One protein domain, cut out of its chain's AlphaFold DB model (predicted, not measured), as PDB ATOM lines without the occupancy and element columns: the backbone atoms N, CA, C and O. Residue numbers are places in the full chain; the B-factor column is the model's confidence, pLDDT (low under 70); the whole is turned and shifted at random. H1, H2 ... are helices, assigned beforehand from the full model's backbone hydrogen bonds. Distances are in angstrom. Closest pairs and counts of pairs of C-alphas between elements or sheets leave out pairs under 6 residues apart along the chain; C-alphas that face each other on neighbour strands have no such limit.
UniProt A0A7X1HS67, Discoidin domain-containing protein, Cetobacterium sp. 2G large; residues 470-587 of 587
ATOM      1  N   ILE A 470      26.678   1.136  97.060       87.06
ATOM      2  CA  ILE A 470      27.977   1.624  97.536       87.06
ATOM      3  C   ILE A 470      29.020   0.518  97.384       87.06
ATOM      4  O   ILE A 470      28.846  -0.580  97.923       87.06
ATOM      5  N   ILE A 471      30.117   0.830  96.694       90.12
ATOM      6  CA  ILE A 471      31.281  -0.054  96.585       90.12
ATOM      7  C   ILE A 471      32.103   0.067  97.877       90.12
ATOM      8  O   ILE A 471      32.469   1.184  98.246       90.12
ATOM      9  N   PRO A 472      32.361  -1.039  98.594       92.56
ATOM     10  CA  PRO A 472      33.158  -1.013  99.817       92.56
ATOM     11  C   PRO A 472      34.644  -0.750  99.532       92.56
ATOM     12  O   PRO A 472      35.125  -1.003  98.434       92.56
ATOM     13  N   GLU A 473      35.379  -0.290 100.548       91.62
ATOM     14  CA  GLU A 473      36.840  -0.095 100.473       91.62
ATOM     15  C   GLU A 473      37.619  -1.421 100.438       91.62
ATOM     16  O   GLU A 473      38.729  -1.486  99.918       91.62
ATOM     17  N   ASP A 474      37.033  -2.487 100.989       95.44
ATOM     18  CA  ASP A 474      37.580  -3.841 100.934       95.44
ATOM     19  C   ASP A 474      37.624  -4.329  99.479       95.44
ATOM     20  O   ASP A 474      36.582  -4.494  98.845       95.44
ATOM     21  N   ILE A 475      38.836  -4.543  98.955       93.62
ATOM     22  CA  ILE A 475      39.081  -4.831  97.533       93.62
ATOM     23  C   ILE A 475      38.370  -6.103  97.048       93.62
ATOM     24  O   ILE A 475      37.815  -6.131  95.948       93.62
ATOM     25  N   GLN A 476      38.287  -7.127  97.901       94.44
ATOM     26  CA  GLN A 476      37.630  -8.390  97.583       94.44
ATOM     27  C   GLN A 476      36.119  -8.195  97.471       94.44
ATOM     28  O   GLN A 476      35.506  -8.545  96.463       94.44
ATOM     29  N   LYS A 477      35.502  -7.553  98.465       95.38
ATOM     30  CA  LYS A 477      34.075  -7.216  98.436       95.38
ATOM     31  C   LYS A 477      33.741  -6.221  97.324       95.38
ATOM     32  O   LYS A 477      32.659  -6.306  96.745       95.38
ATOM     33  N   ALA A 478      34.650  -5.300  97.003       95.81
ATOM     34  CA  ALA A 478      34.485  -4.343  95.916       95.81
ATOM     35  C   ALA A 478      34.357  -5.058  94.569       95.81
ATOM     36  O   ALA A 478      33.435  -4.750  93.814       95.81
ATOM     37  N   LEU A 479      35.214  -6.049  94.304       96.94
ATOM     38  CA  LEU A 479      35.155  -6.865  93.092       96.94
ATOM     39  C   LEU A 479      33.782  -7.532  92.919       96.94
ATOM     40  O   LEU A 479      33.171  -7.425  91.857       96.94
ATOM     41  N   TRP A 480      33.243  -8.140  93.977       96.25
ATOM     42  CA  TRP A 480      31.914  -8.760  93.948       96.25
ATOM     43  C   TRP A 480      30.787  -7.778  93.613       96.25
ATOM     44  O   TRP A 480      29.881  -8.111  92.848       96.25
ATOM     45  N   ILE A 481      30.850  -6.553  94.142       96.06
ATOM     46  CA  ILE A 481      29.879  -5.503  93.811       96.06
ATOM     47  C   ILE A 481      30.026  -5.042  92.359       96.06
ATOM     48  O   ILE A 481      29.017  -4.854  91.680       96.06
ATOM     49  N   LYS A 482      31.252  -4.920  91.843       96.00
ATOM     50  CA  LYS A 482      31.495  -4.578  90.432       96.00
ATOM     51  C   LYS A 482      30.952  -5.646  89.486       96.00
ATOM     52  O   LYS A 482      30.247  -5.306  88.541       96.00
ATOM     53  N   LEU A 483      31.180  -6.927  89.786       96.19
ATOM     54  CA  LEU A 483      30.614  -8.057  89.035       96.19
ATOM     55  C   LEU A 483      29.085  -8.029  89.040       96.19
ATOM     56  O   LEU A 483      28.448  -8.202  88.001       96.19
ATOM     57  N   ARG A 484      28.483  -7.750  90.200       94.38
ATOM     58  CA  ARG A 484      27.033  -7.611  90.324       94.38
ATOM     59  C   ARG A 484      26.480  -6.440  89.505       94.38
ATOM     60  O   ARG A 484      25.420  -6.580  88.887       94.38
ATOM     61  N   LEU A 485      27.156  -5.292  89.515       94.38
ATOM     62  CA  LEU A 485      26.782  -4.131  88.705       94.38
ATOM     63  C   LEU A 485      26.898  -4.450  87.214       94.38
ATOM     64  O   LEU A 485      25.941  -4.215  86.484       94.38
ATOM     65  N   PHE A 486      28.005  -5.061  86.794       94.56
ATOM     66  CA  PHE A 486      28.242  -5.473  85.412       94.56
ATOM     67  C   PHE A 486      27.210  -6.501  84.914       94.56
ATOM     68  O   PHE A 486      26.703  -6.378  83.805       94.56
ATOM     69  N   PHE A 487      26.798  -7.459  85.750       93.62
ATOM     70  CA  PHE A 487      25.703  -8.377  85.407       93.62
ATOM     71  C   PHE A 487      24.345  -7.661  85.247       93.62
ATOM     72  O   PHE A 487      23.469  -8.143  84.534       93.62
ATOM     73  N   ASN A 488      24.155  -6.520  85.923       91.69
ATOM     74  CA  ASN A 488      22.989  -5.634  85.805       91.69
ATOM     75  C   ASN A 488      21.622  -6.339  85.915       91.69
ATOM     76  O   ASN A 488      20.662  -6.028  85.212       91.69
ATOM     77  N   SER A 489      21.507  -7.300  86.827       90.44
ATOM     78  CA  SER A 489      20.242  -7.986  87.079       90.44
ATOM     79  C   SER A 489      20.199  -8.571  88.484       90.44
ATOM     80  O   SER A 489      21.191  -9.100  88.986       90.44
ATOM     81  N   ASP A 490      19.025  -8.506  89.113       84.94
ATOM     82  CA  ASP A 490      18.762  -9.145  90.408       84.94
ATOM     83  C   ASP A 490      18.867 -10.679  90.350       84.94
ATOM     84  O   ASP A 490      18.882 -11.329  91.390       84.94
ATOM     85  N   ARG A 491      19.019 -11.256  89.148       94.12
ATOM     86  CA  ARG A 491      19.284 -12.681  88.909       94.12
ATOM     87  C   ARG A 491      20.718 -13.121  89.192       94.12
ATOM     88  O   ARG A 491      20.960 -14.323  89.193       94.12
ATOM     89  N   PHE A 492      21.643 -12.201  89.478       94.88
ATOM     90  CA  PHE A 492      23.032 -12.557  89.792       94.88
ATOM     91  C   PHE A 492      23.103 -13.530  90.974       94.88
ATOM     92  O   PHE A 492      23.658 -14.622  90.863       94.88
ATOM     93  N   LEU A 493      22.465 -13.161  92.089       94.62
ATOM     94  CA  LEU A 493      22.458 -13.968  93.303       94.62
ATOM     95  C   LEU A 493      21.608 -15.252  93.161       94.62
ATOM     96  O   LEU A 493      22.129 -16.307  93.513       94.62
ATOM     97  N   PRO A 494      20.393 -15.233  92.566       96.12
ATOM     98  CA  PRO A 494      19.662 -16.447  92.200       96.12
ATOM     99  C   PRO A 494      20.469 -17.458  91.388       96.12
ATOM    100  O   PRO A 494      20.403 -18.648  91.675       96.12
ATOM    101  N   ASN A 495      21.245 -17.009  90.397       96.25
ATOM    102  CA  ASN A 495      22.047 -17.906  89.567       96.25
ATOM    103  C   ASN A 495      23.192 -18.551  90.363       96.25
ATOM    104  O   ASN A 495      23.463 -19.739  90.191       96.25
ATOM    105  N   ILE A 496      23.821 -17.797  91.271       95.19
ATOM    106  CA  ILE A 496      24.811 -18.342  92.211       95.19
ATOM    107  C   ILE A 496      24.142 -19.359  93.148       95.19
ATOM    108  O   ILE A 496      24.653 -20.464  93.322       95.19
ATOM    109  N   TYR A 497      22.976 -19.030  93.711       93.75
ATOM    110  CA  TYR A 497      22.248 -19.929  94.611       93.75
ATOM    111  C   TYR A 497      21.796 -21.211  93.936       93.75
ATOM    112  O   TYR A 497      21.914 -22.275  94.536       93.75
ATOM    113  N   LYS A 498      21.350 -21.136  92.681       95.12
ATOM    114  CA  LYS A 498      21.027 -22.318  91.885       95.12
ATOM    115  C   LYS A 498      22.210 -23.290  91.839       95.12
ATOM    116  O   LYS A 498      22.049 -24.466  92.145       95.12
ATOM    117  N   LYS A 499      23.417 -22.789  91.562       95.00
ATOM    118  CA  LYS A 499      24.639 -23.608  91.537       95.00
ATOM    119  C   LYS A 499      25.010 -24.169  92.916       95.00
ATOM    120  O   LYS A 499      25.427 -25.322  93.001       95.00
ATOM    121  N   ILE A 500      24.811 -23.397  93.990       93.31
ATOM    122  CA  ILE A 500      24.991 -23.865  95.379       93.31
ATOM    123  C   ILE A 500      24.016 -25.005  95.708       93.31
ATOM    124  O   ILE A 500      24.398 -25.974  96.356       93.31
ATOM    125  N   GLN A 501      22.764 -24.903  95.267       92.81
ATOM    126  CA  GLN A 501      21.722 -25.904  95.516       92.81
ATOM    127  C   GLN A 501      21.962 -27.191  94.713       92.81
ATOM    128  O   GLN A 501      21.700 -28.283  95.215       92.81
ATOM    129  N   GLU A 502      22.519 -27.077  93.506       92.19
ATOM    130  CA  GLU A 502      22.869 -28.200  92.623       92.19
ATOM    131  C   GLU A 502      24.186 -28.905  93.003       92.19
ATOM    132  O   GLU A 502      24.440 -30.018  92.540       92.19
ATOM    133  N   THR A 503      25.027 -28.286  93.840       90.69
ATOM    134  CA  THR A 503      26.370 -28.790  94.162       90.69
ATOM    135  C   THR A 503      26.463 -29.254  95.610       90.69
ATOM    136  O   THR A 503      26.156 -28.506  96.539       90.69
ATOM    137  N   ASP A 504      26.981 -30.464  95.836       89.44
ATOM    138  CA  ASP A 504      27.412 -30.838  97.179       89.44
ATOM    139  C   ASP A 504      28.776 -30.216  97.495       89.44
ATOM    140  O   ASP A 504      29.813 -30.617  96.971       89.44
ATOM    141  N   LEU A 505      28.749 -29.201  98.352       89.50
ATOM    142  CA  LEU A 505      29.934 -28.488  98.818       89.50
ATOM    143  C   LEU A 505      30.605 -29.172 100.026       89.50
ATOM    144  O   LEU A 505      31.631 -28.687 100.516       89.50
ATOM    145  N   SER A 506      30.052 -30.292 100.509       86.06
ATOM    146  CA  SER A 506      30.615 -31.037 101.634       86.06
ATOM    147  C   SER A 506      32.029 -31.551 101.316       86.06
ATOM    148  O   SER A 506      32.306 -32.090 100.248       86.06
ATOM    149  N   GLY A 507      32.975 -31.319 102.231       83.50
ATOM    150  CA  GLY A 507      34.369 -31.753 102.073       83.50
ATOM    151  C   GLY A 507      35.219 -30.958 101.068       83.50
ATOM    152  O   GLY A 507      36.408 -31.247 100.943       83.50
ATOM    153  N   ILE A 508      34.671 -29.945 100.385       87.88
ATOM    154  CA  ILE A 508      35.455 -29.054  99.514       87.88
ATOM    155  C   ILE A 508      36.208 -28.031 100.373       87.88
ATOM    156  O   ILE A 508      35.592 -27.225 101.064       87.88
ATOM    157  N   GLN A 509      37.544 -28.048 100.303       84.38
ATOM    158  CA  GLN A 509      38.404 -27.186 101.122       84.38
ATOM    159  C   GLN A 509      38.309 -25.701 100.731       84.38
ATOM    160  O   GLN A 509      38.156 -24.851 101.603       84.38
ATOM    161  N   ASN A 510      38.364 -25.389  99.432       90.75
ATOM    162  CA  ASN A 510      38.188 -24.033  98.913       90.75
ATOM    163  C   ASN A 510      36.873 -23.956  98.129       90.75
ATOM    164  O   ASN A 510      36.801 -24.284  96.949       90.75
ATOM    165  N   GLN A 511      35.794 -23.565  98.802       93.69
ATOM    166  CA  GLN A 511      34.488 -23.443  98.151       93.69
ATOM    167  C   GLN A 511      34.394 -22.185  97.274       93.69
ATOM    168  O   GLN A 511      33.644 -22.175  96.298       93.69
ATOM    169  N   LEU A 512      35.176 -21.141  97.575       94.44
ATOM    170  CA  LEU A 512      35.135 -19.873  96.847       94.44
ATOM    171  C   LEU A 512      35.618 -20.008  95.398       94.44
ATOM    172  O   LEU A 512      35.015 -19.394  94.523       94.44
ATOM    173  N   GLU A 513      36.616 -20.852  95.103       94.69
ATOM    174  CA  GLU A 513      37.040 -21.086  93.709       94.69
ATOM    175  C   GLU A 513      35.922 -21.690  92.837       94.69
ATOM    176  O   GLU A 513      35.840 -21.391  91.645       94.69
ATOM    177  N   LYS A 514      35.003 -22.476  93.421       95.38
ATOM    178  CA  LYS A 514      33.819 -22.977  92.702       95.38
ATOM    179  C   LYS A 514      32.843 -21.850  92.397       95.38
ATOM    180  O   LYS A 514      32.348 -21.771  91.278       95.38
ATOM    181  N   VAL A 515      32.614 -20.953  93.356       96.06
ATOM    182  CA  VAL A 515      31.761 -19.777  93.134       96.06
ATOM    183  C   VAL A 515      32.355 -18.864  92.066       96.06
ATOM    184  O   VAL A 515      31.616 -18.371  91.222       96.06
ATOM    185  N   ILE A 516      33.677 -18.687  92.048       96.56
ATOM    186  CA  ILE A 516      34.374 -17.924  91.005       96.56
ATOM    187  C   ILE A 516      34.146 -18.549  89.624       96.56
ATOM    188  O   ILE A 516      33.766 -17.837  88.694       96.56
ATOM    189  N   LEU A 517      34.296 -19.872  89.495       97.19
ATOM    190  CA  LEU A 517      33.970 -20.571  88.251       97.19
ATOM    191  C   LEU A 517      32.510 -20.336  87.844       97.19
ATOM    192  O   LEU A 517      32.237 -20.015  86.693       97.19
ATOM    193  N   TRP A 518      31.564 -20.430  88.780       97.44
ATOM    194  CA  TRP A 518      30.155 -20.180  88.475       97.44
ATOM    195  C   TRP A 518      29.893 -18.745  88.032       97.44
ATOM    196  O   TRP A 518      29.057 -18.535  87.164       97.44
ATOM    197  N   VAL A 519      30.600 -17.754  88.575       97.19
ATOM    198  CA  VAL A 519      30.509 -16.370  88.090       97.19
ATOM    199  C   VAL A 519      30.971 -16.274  86.639       97.19
ATOM    200  O   VAL A 519      30.280 -15.645  85.841       97.19
ATOM    201  N   VAL A 520      32.084 -16.921  86.285       97.25
ATOM    202  CA  VAL A 520      32.571 -16.992  84.897       97.25
ATOM    203  C   VAL A 520      31.528 -17.646  83.987       97.25
ATOM    204  O   VAL A 520      31.183 -17.087  82.947       97.25
ATOM    205  N   GLU A 521      30.938 -18.764  84.415       96.50
ATOM    206  CA  GLU A 521      29.855 -19.444  83.691       96.50
ATOM    207  C   GLU A 521      28.597 -18.566  83.558       96.50
ATOM    208  O   GLU A 521      27.945 -18.559  82.517       96.50
ATOM    209  N   ILE A 522      28.226 -17.809  84.593       95.56
ATOM    210  CA  ILE A 522      27.041 -16.936  84.589       95.56
ATOM    211  C   ILE A 522      27.253 -15.734  83.665       95.56
ATOM    212  O   ILE A 522      26.339 -15.357  82.931       95.56
ATOM    213  N   LEU A 523      28.443 -15.134  83.702       93.81
ATOM    214  CA  LEU A 523      28.812 -14.002  82.852       93.81
ATOM    215  C   LEU A 523      29.144 -14.426  81.422       93.81
ATOM    216  O   LEU A 523      29.136 -13.582  80.529       93.81
ATOM    217  N   GLN A 524      29.438 -15.712  81.208       94.00
ATOM    218  CA  GLN A 524      29.996 -16.240  79.962       94.00
ATOM    219  C   GLN A 524      31.289 -15.504  79.566       94.00
ATOM    220  O   GLN A 524      31.571 -15.304  78.382       94.00
ATOM    221  N   ARG A 525      32.053 -15.048  80.565       94.94
ATOM    222  CA  ARG A 525      33.272 -14.249  80.411       94.94
ATOM    223  C   ARG A 525      34.302 -14.679  81.432       94.94
ATOM    224  O   ARG A 525      33.968 -14.819  82.609       94.94
ATOM    225  N   ASP A 526      35.545 -14.813  80.996       96.75
ATOM    226  CA  ASP A 526      36.650 -15.056  81.905       96.75
ATOM    227  C   ASP A 526      36.971 -13.784  82.701       96.75
ATOM    228  O   ASP A 526      37.483 -12.786  82.186       96.75
ATOM    229  N   VAL A 527      36.632 -13.835  83.986       96.56
ATOM    230  CA  VAL A 527      36.931 -12.807  84.988       96.56
ATOM    231  C   VAL A 527      37.910 -13.313  86.049       96.56
ATOM    232  O   VAL A 527      38.132 -12.641  87.056       96.56
ATOM    233  N   SER A 528      38.507 -14.492  85.849       96.75
ATOM    234  CA  SER A 528      39.382 -15.137  86.831       96.75
ATOM    235  C   SER A 528      40.622 -14.301  87.158       96.75
ATOM    236  O   SER A 528      41.017 -14.244  88.324       96.75
ATOM    237  N   LYS A 529      41.165 -13.559  86.177       95.81
ATOM    238  CA  LYS A 529      42.298 -12.637  86.382       95.81
ATOM    239  C   LYS A 529      42.038 -11.625  87.501       95.81
ATOM    240  O   LYS A 529      42.882 -11.458  88.376       95.81
ATOM    241  N   TYR A 530      40.836 -11.048  87.549       97.25
ATOM    242  CA  TYR A 530      40.476 -10.052  88.559       97.25
ATOM    243  C   TYR A 530      40.414 -10.668  89.957       97.25
ATOM    244  O   TYR A 530      40.796 -10.027  90.932       97.25
ATOM    245  N   PHE A 531      39.976 -11.922  90.080       97.00
ATOM    246  CA  PHE A 531      39.993 -12.623  91.362       97.00
ATOM    247  C   PHE A 531      41.426 -12.904  91.836       97.00
ATOM    248  O   PHE A 531      41.739 -12.637  92.996       97.00
ATOM    249  N   VAL A 532      42.314 -13.366  90.952       96.19
ATOM    250  CA  VAL A 532      43.732 -13.589  91.292       96.19
ATOM    251  C   VAL A 532      44.408 -12.281  91.723       96.19
ATOM    252  O   VAL A 532      45.068 -12.242  92.759       96.19
ATOM    253  N   GLU A 533      44.188 -11.189  90.986       95.38
ATOM    254  CA  GLU A 533      44.712  -9.853  91.315       95.38
ATOM    255  C   GLU A 533      44.207  -9.327  92.670       95.38
ATOM    256  O   GLU A 533      44.928  -8.610  93.362       95.38
ATOM    257  N   ASN A 534      42.996  -9.720  93.081       94.94
ATOM    258  CA  ASN A 534      42.398  -9.366  94.374       94.94
ATOM    259  C   ASN A 534      42.684 -10.401  95.486       94.94
ATOM    260  O   ASN A 534      42.054 -10.379  96.547       94.94
ATOM    261  N   GLY A 535      43.656 -11.294  95.271       93.88
ATOM    262  CA  GLY A 535      44.191 -12.185  96.301       93.88
ATOM    263  C   GLY A 535      43.369 -13.447  96.564       93.88
ATOM    264  O   GLY A 535      43.507 -14.032  97.636       93.88
ATOM    265  N   TYR A 536      42.513 -13.871  95.631       95.19
ATOM    266  CA  TYR A 536      41.847 -15.172  95.724       95.19
ATOM    267  C   TYR A 536      42.780 -16.300  95.273       95.19
ATOM    268  O   TYR A 536      43.370 -16.248  94.195       95.19
ATOM    269  N   GLU A 537      42.865 -17.358  96.079       93.50
ATOM    270  CA  GLU A 537      43.551 -18.591  95.700       93.50
ATOM    271  C   GLU A 537      42.642 -19.428  94.792       93.50
ATOM    272  O   GLU A 537      41.555 -19.843  95.201       93.50
ATOM    273  N   ILE A 538      43.087 -19.677  93.557       95.44
ATOM    274  CA  ILE A 538      42.360 -20.467  92.557       95.44
ATOM    275  C   ILE A 538      43.285 -21.566  92.041       95.44
ATOM    276  O   ILE A 538      44.412 -21.295  91.621       95.44
ATOM    277  N   SER A 539      42.817 -22.814  92.062       95.94
ATOM    278  CA  SER A 539      43.586 -23.937  91.530       95.94
ATOM    279  C   SER A 539      43.772 -23.848  90.011       95.94
ATOM    280  O   SER A 539      42.925 -23.334  89.278       95.94
ATOM    281  N   SER A 540      44.865 -24.428  89.505       95.81
ATOM    282  CA  SER A 540      45.144 -24.479  88.063       95.81
ATOM    283  C   SER A 540      44.047 -25.195  87.266       95.81
ATOM    284  O   SER A 540      43.822 -24.863  86.106       95.81
ATOM    285  N   GLU A 541      43.355 -26.162  87.879       95.75
ATOM    286  CA  GLU A 541      42.218 -26.848  87.257       95.75
ATOM    287  C   GLU A 541      41.053 -25.881  87.010       95.75
ATOM    288  O   GLU A 541      40.475 -25.876  85.924       95.75
ATOM    289  N   ILE A 542      40.718 -25.047  87.998       96.44
ATOM    290  CA  ILE A 542      39.644 -24.060  87.870       96.44
ATOM    291  C   ILE A 542      40.036 -22.951  86.896       96.44
ATOM    292  O   ILE A 542      39.233 -22.618  86.030       96.44
ATOM    293  N   LEU A 543      41.272 -22.443  86.959       97.25
ATOM    294  CA  LEU A 543      41.760 -21.453  85.991       97.25
ATOM    295  C   LEU A 543      41.674 -21.976  84.552       97.25
ATOM    296  O   LEU A 543      41.212 -21.265  83.669       97.25
ATOM    297  N   SER A 544      42.035 -23.243  84.317       97.06
ATOM    298  CA  SER A 544      41.910 -23.852  82.990       97.06
ATOM    299  C   SER A 544      40.471 -23.851  82.473       97.06
ATOM    300  O   SER A 544      40.280 -23.664  81.278       97.06
ATOM    301  N   LYS A 545      39.480 -24.055  83.351       97.62
ATOM    302  CA  LYS A 545      38.052 -24.006  82.995       97.62
ATOM    303  C   LYS A 545      37.579 -22.575  82.751       97.62
ATOM    304  O   LYS A 545      36.781 -22.345  81.851       97.62
ATOM    305  N   CYS A 546      38.073 -21.608  83.525       97.25
ATOM    306  CA  CYS A 546      37.748 -20.197  83.317       97.25
ATOM    307  C   CYS A 546      38.245 -19.694  81.955       97.25
ATOM    308  O   CYS A 546      37.487 -19.049  81.237       97.25
ATOM    309  N   ASN A 547      39.461 -20.083  81.564       95.38
ATOM    310  CA  ASN A 547      40.097 -19.677  80.307       95.38
ATOM    311  C   ASN A 547      39.398 -20.226  79.041       95.38
ATOM    312  O   ASN A 547      39.774 -19.864  77.928       95.38
ATOM    313  N   GLU A 548      38.410 -21.121  79.178       96.94
ATOM    314  CA  GLU A 548      37.559 -21.561  78.059       96.94
ATOM    315  C   GLU A 548      36.573 -20.463  77.616       96.94
ATOM    316  O   GLU A 548      36.030 -20.522  76.510       96.94
ATOM    317  N   TYR A 549      36.354 -19.449  78.458       96.69
ATOM    318  CA  TYR A 549      35.490 -18.309  78.180       96.69
ATOM    319  C   TYR A 549      36.302 -17.115  77.654       96.69
ATOM    320  O   TYR A 549      37.453 -16.924  78.040       96.69
ATOM    321  N   PRO A 550      35.721 -16.269  76.785       94.25
ATOM    322  CA  PRO A 550      36.400 -15.062  76.323       94.25
ATOM    323  C   PRO A 550      36.597 -14.066  77.472       94.25
ATOM    324  O   PRO A 550      35.711 -13.907  78.313       94.25
ATOM    325  N   GLU A 551      37.728 -13.361  77.487       93.94
ATOM    326  CA  GLU A 551      37.967 -12.263  78.430       93.94
ATOM    327  C   GLU A 551      36.951 -11.121  78.253       93.94
ATOM    328  O   GLU A 551      36.357 -10.951  77.183       93.94
ATOM    329  N   LEU A 552      36.780 -10.306  79.300       92.88
ATOM    330  CA  LEU A 552      36.085  -9.019  79.186       92.88
ATOM    331  C   LEU A 552      36.832  -8.085  78.227       92.88
ATOM    332  O   LEU A 552      38.055  -7.951  78.313       92.88
ATOM    333  N   ALA A 553      36.087  -7.419  77.343       91.69
ATOM    334  CA  ALA A 553      36.630  -6.392  76.461       91.69
ATOM    335  C   ALA A 553      36.844  -5.057  77.192       91.69
ATOM    336  O   ALA A 553      37.705  -4.275  76.791       91.69
ATOM    337  N   ILE A 554      36.091  -4.822  78.269       93.50
ATOM    338  CA  ILE A 554      36.259  -3.683  79.180       93.50
ATOM    339  C   ILE A 554      37.084  -4.043  80.431       93.50
ATOM    340  O   ILE A 554      37.165  -5.208  80.836       93.50
ATOM    341  N   ASP A 555      37.644  -3.030  81.102       92.81
ATOM    342  CA  ASP A 555      38.267  -3.206  82.419       92.81
ATOM    343  C   ASP A 555      37.205  -3.178  83.531       92.81
ATOM    344  O   ASP A 555      36.580  -2.154  83.822       92.81
ATOM    345  N   LEU A 556      37.026  -4.316  84.206       93.69
ATOM    346  CA  LEU A 556      36.088  -4.448  85.320       93.69
ATOM    347  C   LEU A 556      36.424  -3.485  86.470       93.69
ATOM    348  O   LEU A 556      35.527  -3.090  87.216       93.69
ATOM    349  N   ASN A 557      37.688  -3.080  86.629       91.69
ATOM    350  CA  ASN A 557      38.094  -2.156  87.682       91.69
ATOM    351  C   ASN A 557      37.488  -0.757  87.525       91.69
ATOM    352  O   ASN A 557      37.311  -0.077  88.542       91.69
ATOM    353  N   GLU A 558      37.117  -0.356  86.310       92.94
ATOM    354  CA  GLU A 558      36.494   0.940  86.026       92.94
ATOM    355  C   GLU A 558      34.996   0.967  86.363       92.94
ATOM    356  O   GLU A 558      34.414   2.046  86.534       92.94
ATOM    357  N   VAL A 559      34.373  -0.207  86.525       93.81
ATOM    358  CA  VAL A 559      32.948  -0.334  86.841       93.81
ATOM    359  C   VAL A 559      32.643   0.261  88.212       93.81
ATOM    360  O   VAL A 559      33.205  -0.118  89.242       93.81
ATOM    361  N   ASN A 560      31.685   1.181  88.231       92.81
ATOM    362  CA  ASN A 560      31.100   1.752  89.427       92.81
ATOM    363  C   ASN A 560      29.610   2.068  89.231       92.81
ATOM    364  O   ASN A 560      29.056   1.950  88.139       92.81
ATOM    365  N   PHE A 561      28.937   2.483  90.305       91.62
ATOM    366  CA  PHE A 561      27.496   2.728  90.268       91.62
ATOM    367  C   PHE A 561      27.067   3.807  89.255       91.62
ATOM    368  O   PHE A 561      25.948   3.746  88.753       91.62
ATOM    369  N   SER A 562      27.934   4.774  88.932       92.31
ATOM    370  CA  SER A 562      27.602   5.843  87.982       92.31
ATOM    371  C   SER A 562      27.776   5.460  86.513       92.31
ATOM    372  O   SER A 562      27.030   5.982  85.692       92.31
ATOM    373  N   ASN A 563      28.691   4.543  86.175       94.25
ATOM    374  CA  ASN A 563      29.048   4.241  84.780       94.25
ATOM    375  C   ASN A 563      28.742   2.802  84.325       94.25
ATOM    376  O   ASN A 563      28.898   2.499  83.146       94.25
ATOM    377  N   TYR A 564      28.295   1.903  85.212       94.12
ATOM    378  CA  TYR A 564      28.181   0.477  84.876       94.12
ATOM    379  C   TYR A 564      27.305   0.186  83.646       94.12
ATOM    380  O   TYR A 564      27.603  -0.735  82.897       94.12
ATOM    381  N   LYS A 565      26.237   0.962  83.414       94.62
ATOM    382  CA  LYS A 565      25.365   0.779  82.241       94.62
ATOM    383  C   LYS A 565      26.079   1.114  80.935       94.62
ATOM    384  O   LYS A 565      25.954   0.354  79.983       94.62
ATOM    385  N   GLU A 566      26.827   2.212  80.920       95.69
ATOM    386  CA  GLU A 566      27.595   2.657  79.752       95.69
ATOM    387  C   GLU A 566      28.670   1.622  79.404       95.69
ATOM    388  O   GLU A 566      28.783   1.208  78.255       95.69
ATOM    389  N   LEU A 567      29.373   1.108  80.417       94.88
ATOM    390  CA  LEU A 567      30.394   0.077  80.236       94.88
ATOM    391  C   LEU A 567      29.822  -1.261  79.731       94.88
ATOM    392  O   LEU A 567      30.457  -1.944  78.931       94.88
ATOM    393  N   ILE A 568      28.608  -1.644  80.145       93.19
ATOM    394  CA  ILE A 568      27.930  -2.838  79.602       93.19
ATOM    395  C   ILE A 568      27.579  -2.645  78.121       93.19
ATOM    396  O   ILE A 568      27.725  -3.574  77.325       93.19
ATOM    397  N   GLU A 569      27.106  -1.459  77.737       93.81
ATOM    398  CA  GLU A 569      26.814  -1.140  76.336       93.81
ATOM    399  C   GLU A 569      28.090  -1.144  75.481       93.81
ATOM    400  O   GLU A 569      28.081  -1.675  74.367       93.81
ATOM    401  N   GLU A 570      29.193  -0.624  76.020       94.38
ATOM    402  CA  GLU A 570      30.510  -0.648  75.384       94.38
ATOM    403  C   GLU A 570      31.019  -2.079  75.162       94.38
ATOM    404  O   GLU A 570      31.373  -2.427  74.034       94.38
ATOM    405  N   GLU A 571      30.964  -2.939  76.186       93.50
ATOM    406  CA  GLU A 571      31.300  -4.365  76.077       93.50
ATOM    407  C   GLU A 571      30.518  -5.019  74.924       93.50
ATOM    408  O   GLU A 571      31.107  -5.625  74.024       93.50
ATOM    409  N   ILE A 572      29.189  -4.843  74.899       91.94
ATOM    410  CA  ILE A 572      28.316  -5.392  73.848       91.94
ATOM    411  C   ILE A 572      28.718  -4.860  72.465       91.94
ATOM    412  O   ILE A 572      28.732  -5.621  71.492       91.94
ATOM    413  N   SER A 573      29.051  -3.571  72.356       93.06
ATOM    414  CA  SER A 573      29.488  -2.960  71.099       93.06
ATOM    415  C   SER A 573      30.793  -3.579  70.594       93.06
ATOM    416  O   SER A 573      30.851  -4.021  69.443       93.06
ATOM    417  N   ILE A 574      31.810  -3.692  71.455       91.81
ATOM    418  CA  ILE A 574      33.123  -4.245  71.093       91.81
ATOM    419  C   ILE A 574      32.994  -5.705  70.642       91.81
ATOM    420  O   ILE A 574      33.567  -6.097  69.623       91.81
ATOM    421  N   ILE A 575      32.193  -6.513  71.342       89.12
ATOM    422  CA  ILE A 575      31.948  -7.911  70.958       89.12
ATOM    423  C   ILE A 575      31.295  -7.996  69.579       89.12
ATOM    424  O   ILE A 575      31.722  -8.790  68.739       89.12
ATOM    425  N   ASN A 576      30.272  -7.179  69.332       88.81
ATOM    426  CA  ASN A 576      29.569  -7.171  68.054       88.81
ATOM    427  C   ASN A 576      30.480  -6.722  66.905       88.81
ATOM    428  O   ASN A 576      30.393  -7.272  65.807       88.81
ATOM    429  N   GLU A 577      31.366  -5.751  67.135       89.94
ATOM    430  CA  GLU A 577      32.375  -5.347  66.153       89.94
ATOM    431  C   GLU A 577      33.383  -6.461  65.868       89.94
ATOM    432  O   GLU A 577      33.662  -6.755  64.704       89.94
ATOM    433  N   ASN A 578      33.889  -7.125  66.908       86.38
ATOM    434  CA  ASN A 578      34.823  -8.239  66.759       86.38
ATOM    435  C   ASN A 578      34.185  -9.419  66.012       86.38
ATOM    436  O   ASN A 578      34.822 -10.019  65.147       86.38
ATOM    437  N   TYR A 579      32.910  -9.708  66.283       84.75
ATOM    438  CA  TYR A 579      32.146 -10.725  65.567       84.75
ATOM    439  C   TYR A 579      31.912 -10.356  64.094       84.75
ATOM    440  O   TYR A 579      32.079 -11.190  63.209       84.75
ATOM    441  N   LYS A 580      31.588  -9.091  63.794       85.75
ATOM    442  CA  LYS A 580      31.473  -8.623  62.402       85.75
ATOM    443  C   LYS A 580      32.795  -8.769  61.650       85.75
ATOM    444  O   LYS A 580      32.808  -9.338  60.564       85.75
ATOM    445  N   ARG A 581      33.911  -8.341  62.253       85.06
ATOM    446  CA  ARG A 581      35.250  -8.471  61.655       85.06
ATOM    447  C   ARG A 581      35.648  -9.929  61.415       85.06
ATOM    448  O   ARG A 581      36.299 -10.211  60.415       85.06
ATOM    449  N   SER A 582      35.264 -10.857  62.295       81.31
ATOM    450  CA  SER A 582      35.583 -12.281  62.124       81.31
ATOM    451  C   SER A 582      34.752 -12.962  61.032       81.31
ATOM    452  O   SER A 582      35.233 -13.909  60.410       81.31
ATOM    453  N   ILE A 583      33.542 -12.470  60.748       78.75
ATOM    454  CA  ILE A 583      32.750 -12.898  59.588       78.75
ATOM    455  C   ILE A 583      33.315 -12.292  58.299       78.75
ATOM    456  O   ILE A 583      33.503 -13.009  57.322       78.75
ATOM    457  N   GLU A 584      33.609 -10.990  58.297       76.00
ATOM    458  CA  GLU A 584      34.120 -10.269  57.122       76.00
ATOM    459  C   GLU A 584      35.537 -10.706  56.718       76.00
ATOM    460  O   GLU A 584      35.869 -10.664  55.541       76.00
ATOM    461  N   GLY A 585      36.358 -11.169  57.667       58.69
ATOM    462  CA  GLY A 585      37.686 -11.737  57.402       58.69
ATOM    463  C   GLY A 585      37.696 -13.211  56.963       58.69
ATOM    464  O   GLY A 585      38.775 -13.741  56.709       58.69
ATOM    465  N   ASN A 586      36.532 -13.872  56.899       51.28
ATOM    466  CA  ASN A 586      36.356 -15.266  56.453       51.28
ATOM    467  C   ASN A 586      35.575 -15.386  55.122       51.28
ATOM    468  O   ASN A 586      35.159 -16.487  54.749       51.28
ATOM    469  N   ILE A 587      35.385 -14.268  54.412       45.75
ATOM    470  CA  ILE A 587      34.975 -14.194  52.996       45.75
ATOM    471  C   ILE A 587      36.213 -13.815  52.187       45.75
ATOM    472  O   ILE A 587      36.409 -14.412  51.103       45.75
TER     473      ILE A 587
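AT A GLANCE: This is residues 470 to 587 of the 587 residues of the protein "Discoidin domain-containing protein" of Cetobacterium sp. 2G large (UniProt A0A7X1HS67). A long last helix, H6, reaches out like an arm from a compact body of shorter helices, meeting it through its first residues next to one end of H1, while residues 576 to 587 stick out. In the body H3 is the middle, with H2 packed on one side of it and H4 and H5 on the other, and H1 is nearby on a third side, next to H4. The printed part has 118 residues with six named helices, H1 to H6 in chain order, and no named strand; its class is all helix. It is compact, with a radius of gyration of the C-alphas of 15.5 A, and the C-alphas span 52 by 35 by 26 A, the arm included.

IN THESE COORDINATES: H6, the longest helix, is residues 564 to 584, 30.3 A from its first to its last C-alpha; C-alpha 564 is at (28.181, 0.477, 84.876) and C-alpha 584 at (34.120, -10.269, 57.122). H1 is residues 475 to 487, 18.4 A long, beginning with C-alpha 475 at (39.081, -4.831, 97.533). H3 is residues 512 to 523, 16.4 A long, and H2 is residues 492 to 502, 15.9 A long. H4, residues 528 to 533, and H5, residues 540 to 546, are shorter.

HOW THE PARTS SIT: H3 is the hub, touching three helices. It touches H5 at a shallow tilt of 19 degrees, the same way, with the closest C-alphas, those of Leu 517 and Cys 546, 6.2 A apart. It touches H2 at a steep tilt of 57 degrees, opposite ways; the closest C-alphas, those of Ile 496 and Trp 518, are 6.8 A apart. With residues 516 to 520 alone it touches H4, at a steep tilt of 49 degrees, opposite ways, the closest C-alphas being those of Ile 516 and Ser 528, 7.1 A apart. H1 and H4 only just touch, with 3 pairs of C-alphas within 8 A, the closest those of Leu 479 and Tyr 530, 7.7 A apart. H1 and H3 are close but not clearly touching, with the C-alphas of Phe 487 and Leu 523 closest at 6.9 A. H6 touches H1 with residues 564 to 568 alone, at a steep tilt of 63 degrees; the closest C-alphas, those of Phe 486 and Tyr 564, are 6.0 A apart. H6 is apart from H2, H3, H4 and H5. In H1, H2, H3, H4, H5 and H6 every O i to N i+4 pair is within hydrogen-bond range.

THE WHOLE: The two C-alphas farthest apart, those of Gly 507 and Ile 587, are 52.1 A from each other. Without residues 576 to 587, which stand free, the body spans 41 by 28 by 25 A. The printed part has no cut, and H5 to H6 is a long link of 17 residues. The mean pLDDT of the printed part is 92.1, and residues 585 to 587 are under 70.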